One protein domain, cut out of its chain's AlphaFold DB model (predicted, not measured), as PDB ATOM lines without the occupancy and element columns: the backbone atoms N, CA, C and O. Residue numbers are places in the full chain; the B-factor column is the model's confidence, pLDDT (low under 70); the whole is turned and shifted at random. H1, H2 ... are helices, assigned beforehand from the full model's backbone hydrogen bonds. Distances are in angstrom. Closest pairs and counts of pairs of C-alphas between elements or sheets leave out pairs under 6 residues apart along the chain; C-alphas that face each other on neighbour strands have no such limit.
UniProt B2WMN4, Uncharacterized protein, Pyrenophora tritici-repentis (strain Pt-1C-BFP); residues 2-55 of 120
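Overview. This is residues 2 to 55 of the 120 residues of an uncharacterized protein of Pyrenophora tritici-repentis (strain Pt-1C-BFP) (UniProt B2WMN4). With little regular structure, this is a loose, elongated string of loops holding two very short helices. Residues 2 to 7 stick out beside H1 at one end, residues 12 to 26 loop out and fold back to H2, and residues 31 to 55 make a wide loop at the other end. The printed part has 54 residues, with H1 then H2, no named strand, and only 8 residues in named elements; the class is all helix. It is loose, with a radius of gyration of the C-alphas of 12.9 A, and spans 38 by 22 by 17 A.

Arrangement. H1, residues 8 to 11, and H2, residues 27 to 30, are close but not clearly touching; their closest C-alphas, of Leu 11 and Gly 27, are 7.9 A apart. Both are too short for an O i to N i+4 pair; each has its one O i to N i+3 pair within hydrogen-bond range.

Along the chain. H1 begins at C-alpha 8 (19.956, 16.585, -22.793). H2 ends at C-alpha 30 (24.584, 15.277, -6.981).

Size, cuts and confidence. The two C-alphas farthest apart, of Pro 7 and Glu 37, are 37.9 A apart. The printed part has no cut. The link from H1 to H2 is long, 15 residues. Residues 2 to 13 have pLDDT under 70.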
ATOM      1  N   SER A   2      33.241  24.223 -25.791       42.12
ATOM      2  CA  SER A   2      32.566  24.338 -24.499       42.12
ATOM      3  C   SER A   2      31.609  23.159 -24.311       42.12
ATOM      4  O   SER A   2      30.758  22.916 -25.162       42.12
ATOM      5  N   LEU A   3      31.721  22.446 -23.188       55.41
ATOM      6  CA  LEU A   3      30.897  21.279 -22.815       55.41
ATOM      7  C   LEU A   3      29.402  21.605 -22.584       55.41
ATOM      8  O   LEU A   3      28.647  20.768 -22.105       55.41
ATOM      9  N   THR A   4      28.952  22.818 -22.912       60.12
ATOM     10  CA  THR A   4      27.607  23.332 -22.620       60.12
ATOM     11  C   THR A   4      26.572  23.024 -23.707       60.12
ATOM     12  O   THR A   4      25.424  23.432 -23.572       60.12
ATOM     13  N   ASN A   5      26.952  22.320 -24.779       55.31
ATOM     14  CA  ASN A   5      26.093  22.046 -25.940       55.31
ATOM     15  C   ASN A   5      25.916  20.543 -26.233       55.31
ATOM     16  O   ASN A   5      25.733  20.146 -27.382       55.31
ATOM     17  N   LEU A   6      25.994  19.684 -25.210       60.09
ATOM     18  CA  LEU A   6      25.555  18.298 -25.370       60.09
ATOM     19  C   LEU A   6      24.024  18.225 -25.221       60.09
ATOM     20  O   LEU A   6      23.499  18.721 -24.222       60.09
ATOM     21  N   PRO A   7      23.296  17.604 -26.169       61.06
ATOM     22  CA  PRO A   7      21.853  17.423 -26.052       61.06
ATOM     23  C   PRO A   7      21.505  16.660 -24.766       61.06
ATOM     24  O   PRO A   7      22.168  15.685 -24.403       61.06
ATOM     25  N   SER A   8      20.439  17.093 -24.090       57.84
ATOM     26  CA  SER A   8      19.956  16.585 -22.793       57.84
ATOM     27  C   SER A   8      19.752  15.062 -22.733       57.84
ATOM     28  O   SER A   8      19.798  14.478 -21.652       57.84
ATOM     29  N   HIS A   9      19.605  14.403 -23.885       55.94
ATOM     30  CA  HIS A   9      19.513  12.946 -24.026       55.94
ATOM     31  C   HIS A   9      20.830  12.190 -23.755       55.94
ATOM     32  O   HIS A   9      20.805  10.990 -23.491       55.94
ATOM     33  N   ILE A  10      21.987  12.861 -23.789       59.38
ATOM     34  CA  ILE A  10      23.275  12.235 -23.442       59.38
ATOM     35  C   ILE A  10      23.479  12.238 -21.918       59.38
ATOM     36  O   ILE A  10      24.024  11.285 -21.364       59.38
ATOM     37  N   LEU A  11      22.961  13.247 -21.206       56.53
ATOM     38  CA  LEU A  11      23.053  13.326 -19.742       56.53
ATOM     39  C   LEU A  11      22.155  12.290 -19.034       56.53
ATOM     40  O   LEU A  11      22.437  11.915 -17.900       56.53
ATOM     41  N   SER A  12      21.112  11.777 -19.702       55.44
ATOM     42  CA  SER A  12      20.295  10.657 -19.199       55.44
ATOM     43  C   SER A  12      21.005   9.300 -19.201       55.44
ATOM     44  O   SER A  12      20.524   8.382 -18.544       55.44
ATOM     45  N   LEU A  13      22.143   9.169 -19.889       63.53
ATOM     46  CA  LEU A  13      23.006   7.982 -19.813       63.53
ATOM     47  C   LEU A  13      24.063   8.099 -18.703       63.53
ATOM     48  O   LEU A  13      24.669   7.099 -18.328       63.53
ATOM     49  N   LEU A  14      24.286   9.300 -18.155       77.94
ATOM     50  CA  LEU A  14      25.193   9.489 -17.030       77.94
ATOM     51  C   LEU A  14      24.479   9.096 -15.739       77.94
ATOM     52  O   LEU A  14      23.583   9.786 -15.253       77.94
ATOM     53  N   MET A  15      24.892   7.959 -15.196       85.19
ATOM     54  CA  MET A  15      24.372   7.390 -13.960       85.19
ATOM     55  C   MET A  15      25.421   7.561 -12.865       85.19
ATOM     56  O   MET A  15      26.612   7.362 -13.103       85.19
ATOM     57  N   CYS A  16      25.000   7.882 -11.648       86.12
ATOM     58  CA  CYS A  16      25.883   7.799 -10.494       86.12
ATOM     59  C   CYS A  16      26.245   6.328 -10.240       86.12
ATOM     60  O   CYS A  16      25.354   5.504 -10.033       86.12
ATOM     61  N   TYR A  17      27.534   5.981 -10.218       82.56
ATOM     62  CA  TYR A  17      27.965   4.595  -9.987       82.56
ATOM     63  C   TYR A  17      27.651   4.098  -8.565       82.56
ATOM     64  O   TYR A  17      27.570   2.894  -8.343       82.56
ATOM     65  N   ILE A  18      27.425   5.017  -7.620       85.50
ATOM     66  CA  ILE A  18      27.144   4.700  -6.215       85.50
ATOM     67  C   ILE A  18      25.665   4.367  -6.011       85.50
ATOM     68  O   ILE A  18      25.338   3.315  -5.472       85.50
ATOM     69  N   CYS A  19      24.755   5.248  -6.440       87.31
ATOM     70  CA  CYS A  19      23.317   5.104  -6.175       87.31
ATOM     71  C   CYS A  19      22.477   4.733  -7.409       87.31
ATOM     72  O   CYS A  19      21.265   4.570  -7.290       87.31
ATOM     73  N   ARG A  20      23.091   4.612  -8.593       87.62
ATOM     74  CA  ARG A  20      22.440   4.302  -9.884       87.62
ATOM     75  C   ARG A  20      21.381   5.313 -10.340       87.62
ATOM     76  O   ARG A  20      20.639   5.041 -11.281       87.62
ATOM     77  N   GLN A  21      21.316   6.490  -9.720       86.81
ATOM     78  CA  GLN A  21      20.417   7.569 -10.137       86.81
ATOM     79  C   GLN A  21      20.978   8.310 -11.357       86.81
ATOM     80  O   GLN A  21      22.191   8.477 -11.496       86.81
ATOM     81  N   GLY A  22      20.088   8.761 -12.246       85.56
ATOM     82  CA  GLY A  22      20.462   9.548 -13.421       85.56
ATOM     83  C   GLY A  22      20.854  10.978 -13.051       85.56
ATOM     84  O   GLY A  22      20.137  11.658 -12.320       85.56
ATOM     85  N   LEU A  23      21.960  11.465 -13.609       85.50
ATOM     86  CA  LEU A  23      22.510  12.798 -13.345       85.50
ATOM     87  C   LEU A  23      21.923  13.882 -14.263       85.50
ATOM     88  O   LEU A  23      22.395  15.015 -14.262       85.50
ATOM     89  N   ALA A  24      20.874  13.569 -15.029       80.38
ATOM     90  CA  ALA A  24      20.323  14.448 -16.061       80.38
ATOM     91  C   ALA A  24      19.836  15.822 -15.549       80.38
ATOM     92  O   ALA A  24      19.834  16.790 -16.304       80.38
ATOM     93  N   LYS A  25      19.397  15.908 -14.285       78.19
ATOM     94  CA  LYS A  25      18.890  17.153 -13.674       78.19
ATOM     95  C   LYS A  25      19.894  17.813 -12.732       78.19
ATOM     96  O   LYS A  25      20.036  19.027 -12.750       78.19
ATOM     97  N   GLU A  26      20.565  17.019 -11.903       81.25
ATOM     98  CA  GLU A  26      21.468  17.528 -10.861       81.25
ATOM     99  C   GLU A  26      22.917  17.661 -11.349       81.25
ATOM    100  O   GLU A  26      23.676  18.481 -10.835       81.25
ATOM    101  N   GLY A  27      23.322  16.880 -12.355       85.19
ATOM    102  CA  GLY A  27      24.697  16.844 -12.843       85.19
ATOM    103  C   GLY A  27      25.696  16.630 -11.704       85.19
ATOM    104  O   GLY A  27      25.509  15.778 -10.835       85.19
ATOM    105  N   TYR A  28      26.742  17.454 -11.668       83.50
ATOM    106  CA  TYR A  28      27.751  17.414 -10.609       83.50
ATOM    107  C   TYR A  28      27.240  17.855  -9.224       83.50
ATOM    108  O   TYR A  28      27.884  17.536  -8.228       83.50
ATOM    109  N   GLN A  29      26.078  18.518  -9.118       87.75
ATOM    110  CA  GLN A  29      25.486  18.907  -7.822       87.75
ATOM    111  C   GLN A  29      24.944  17.711  -7.026       87.75
ATOM    112  O   GLN A  29      24.594  17.852  -5.848       87.75
ATOM    113  N   HIS A  30      24.880  16.536  -7.651       89.19
ATOM    114  CA  HIS A  30      24.584  15.277  -6.981       89.19
ATOM    115  C   HIS A  30      25.679  14.878  -5.978       89.19
ATOM    116  O   HIS A  30      25.399  14.215  -4.977       89.19
ATOM    117  N   PHE A  31      26.926  15.291  -6.231       89.81
ATOM    118  CA  PHE A  31      28.069  14.925  -5.406       89.81
ATOM    119  C   PHE A  31      28.286  15.913  -4.256       89.81
ATOM    120  O   PHE A  31      28.032  17.112  -4.360       89.81
ATOM    121  N   CYS A  32      28.762  15.394  -3.131       90.75
ATOM    122  CA  CYS A  32      29.127  16.177  -1.963       90.75
ATOM    123  C   CYS A  32      30.394  17.002  -2.244       90.75
ATOM    124  O   CYS A  32      31.439  16.433  -2.553       90.75
ATOM    125  N   GLY A  33      30.310  18.324  -2.064       87.06
ATOM    126  CA  GLY A  33      31.447  19.250  -2.157       87.06
ATOM    127  C   GLY A  33      32.087  19.626  -0.814       87.06
ATOM    128  O   GLY A  33      33.022  20.419  -0.802       87.06
ATOM    129  N   HIS A  34      31.585  19.102   0.310       89.88
ATOM    130  CA  HIS A  34      32.131  19.418   1.633       89.88
ATOM    131  C   HIS A  34      33.534  18.841   1.811       89.88
ATOM    132  O   HIS A  34      33.829  17.718   1.386       89.88
ATOM    133  N   PHE A  35      34.383  19.616   2.481       86.31
ATOM    134  CA  PHE A  35      35.697  19.157   2.895       86.31
ATOM    135  C   PHE A  35      35.561  18.047   3.945       86.31
ATOM    136  O   PHE A  35      34.661  18.074   4.780       86.31
ATOM    137  N   ARG A  36      36.458  17.059   3.901       82.81
ATOM    138  CA  ARG A  36      36.501  15.962   4.874       82.81
ATOM    139  C   ARG A  36      37.882  15.909   5.492       82.81
ATOM    140  O   ARG A  36      38.871  15.908   4.767       82.81
ATOM    141  N   GLU A  37      37.936  15.785   6.813       82.38
ATOM    142  CA  GLU A  37      39.198  15.616   7.543       82.38
ATOM    143  C   GLU A  37      39.933  14.336   7.124       82.38
ATOM    144  O   GLU A  37      41.159  14.313   7.046       82.38
ATOM    145  N   ARG A  38      39.180  13.268   6.813       79.12
ATOM    146  CA  ARG A  38      39.717  11.995   6.326       79.12
ATOM    147  C   ARG A  38      39.058  11.596   4.998       79.12
ATOM    148  O   ARG A  38      37.829  11.475   4.955       79.12
ATOM    149  N   PRO A  39      39.831  11.352   3.924       75.06
ATOM    150  CA  PRO A  39      39.282  10.867   2.661       75.06
ATOM    151  C   PRO A  39      38.603   9.501   2.856       75.06
ATOM    152  O   PRO A  39      39.079   8.669   3.626       75.06
ATOM    153  N   GLY A  40      37.460   9.290   2.198       74.31
ATOM    154  CA  GLY A  40      36.667   8.054   2.284       74.31
ATOM    155  C   GLY A  40      35.651   7.978   3.433       74.31
ATOM    156  O   GLY A  40      34.821   7.069   3.444       74.31
ATOM    157  N   GLN A  41      35.654   8.922   4.383       79.56
ATOM    158  CA  GLN A  41      34.588   9.010   5.392       79.56
ATOM    159  C   GLN A  41      33.283   9.559   4.781       79.56
ATOM    160  O   GLN A  41      33.337  10.385   3.863       79.56
ATOM    161  N   PRO A  42      32.100   9.136   5.273       80.81
ATOM    162  CA  PRO A  42      30.843   9.761   4.883       80.81
ATOM    163  C   PRO A  42      30.832  11.233   5.310       80.81
ATOM    164  O   PRO A  42      31.442  11.621   6.306       80.81
ATOM    165  N   CYS A  43      30.139  12.069   4.540       86.81
ATOM    166  CA  CYS A  43      29.951  13.464   4.917       86.81
ATOM    167  C   CYS A  43      29.031  13.548   6.147       86.81
ATOM    168  O   CYS A  43      27.971  12.930   6.155       86.81
ATOM    169  N   GLY A  44      29.422  14.323   7.162       85.56
ATOM    170  CA  GLY A  44      28.575  14.599   8.331       85.56
ATOM    171  C   GLY A  44      27.530  15.698   8.099       85.56
ATOM    172  O   GLY A  44      26.602  15.832   8.887       85.56
ATOM    173  N   GLU A  45      27.665  16.475   7.021       87.69
ATOM    174  CA  GLU A  45      26.830  17.653   6.742       87.69
ATOM    175  C   GLU A  45      25.722  17.377   5.714       87.69
ATOM    176  O   GLU A  45      24.723  18.093   5.662       87.69
ATOM    177  N   CYS A  46      25.868  16.347   4.871       89.88
ATOM    178  CA  CYS A  46      24.877  16.032   3.842       89.88
ATOM    179  C   CYS A  46      24.861  14.552   3.445       89.88
ATOM    180  O   CYS A  46      25.849  13.838   3.591       89.88
ATOM    181  N   ASN A  47      23.756  14.135   2.826       86.25
ATOM    182  CA  ASN A  47      23.550  12.779   2.306       86.25
ATOM    183  C   ASN A  47      23.838  12.652   0.794       86.25
ATOM    184  O   ASN A  47      23.301  11.766   0.132       86.25
ATOM    185  N   LYS A  48      24.632  13.564   0.215       89.94
ATOM    186  CA  LYS A  48      25.017  13.516  -1.207       89.94
ATOM    187  C   LYS A  48      26.081  12.442  -1.449       89.94
ATOM    188  O   LYS A  48      26.892  12.159  -0.565       89.94
ATOM    189  N   CYS A  49      26.116  11.877  -2.657       88.69
ATOM    190  CA  CYS A  49      27.108  10.862  -3.019       88.69
ATOM    191  C   CYS A  49      28.528  11.436  -2.993       88.69
ATOM    192  O   CYS A  49      28.751  12.602  -3.308       88.69
ATOM    193  N   ASP A  50      29.512  10.619  -2.637       86.06
ATOM    194  CA  ASP A  50      30.911  11.032  -2.696       86.06
ATOM    195  C   ASP A  50      31.489  10.781  -4.093       86.06
ATOM    196  O   ASP A  50      31.310   9.707  -4.650       86.06
ATOM    197  N   LEU A  51      32.184  11.761  -4.674       82.19
ATOM    198  CA  LEU A  51      32.782  11.600  -6.000       82.19
ATOM    199  C   LEU A  51      33.969  10.621  -5.968       82.19
ATOM    200  O   LEU A  51      34.138   9.837  -6.900       82.19
ATOM    201  N   TYR A  52      34.744  10.626  -4.878       75.94
ATOM    202  CA  TYR A  52      36.006   9.884  -4.737       75.94
ATOM    203  C   TYR A  52      35.916   8.707  -3.766       75.94
ATOM    204  O   TYR A  52      36.894   8.364  -3.097       75.94
ATOM    205  N   ARG A  53      34.743   8.080  -3.664       75.25
ATOM    206  CA  ARG A  53      34.570   6.939  -2.774       75.25
ATOM    207  C   ARG A  53      35.355   5.744  -3.306       75.25
ATOM    208  O   ARG A  53      34.954   5.120  -4.281       75.25
ATOM    209  N   VAL A  54      36.444   5.411  -2.625       71.19
ATOM    210  CA  VAL A  54      37.151   4.145  -2.825       71.19
ATOM    211  C   VAL A  54      36.484   3.112  -1.929       71.19
ATOM    212  O   VAL A  54      36.367   3.311  -0.718       71.19
ATOM    213  N   GLU A  55      35.961   2.048  -2.529       72.62
ATOM    214  CA  GLU A  55      35.443   0.924  -1.763       72.62
ATOM    215  C   GLU A  55      36.612   0.125  -1.176       72.62
ATOM    216  O   GLU A  55      37.642  -0.055  -1.816       72.62
TER     217      GLU A  55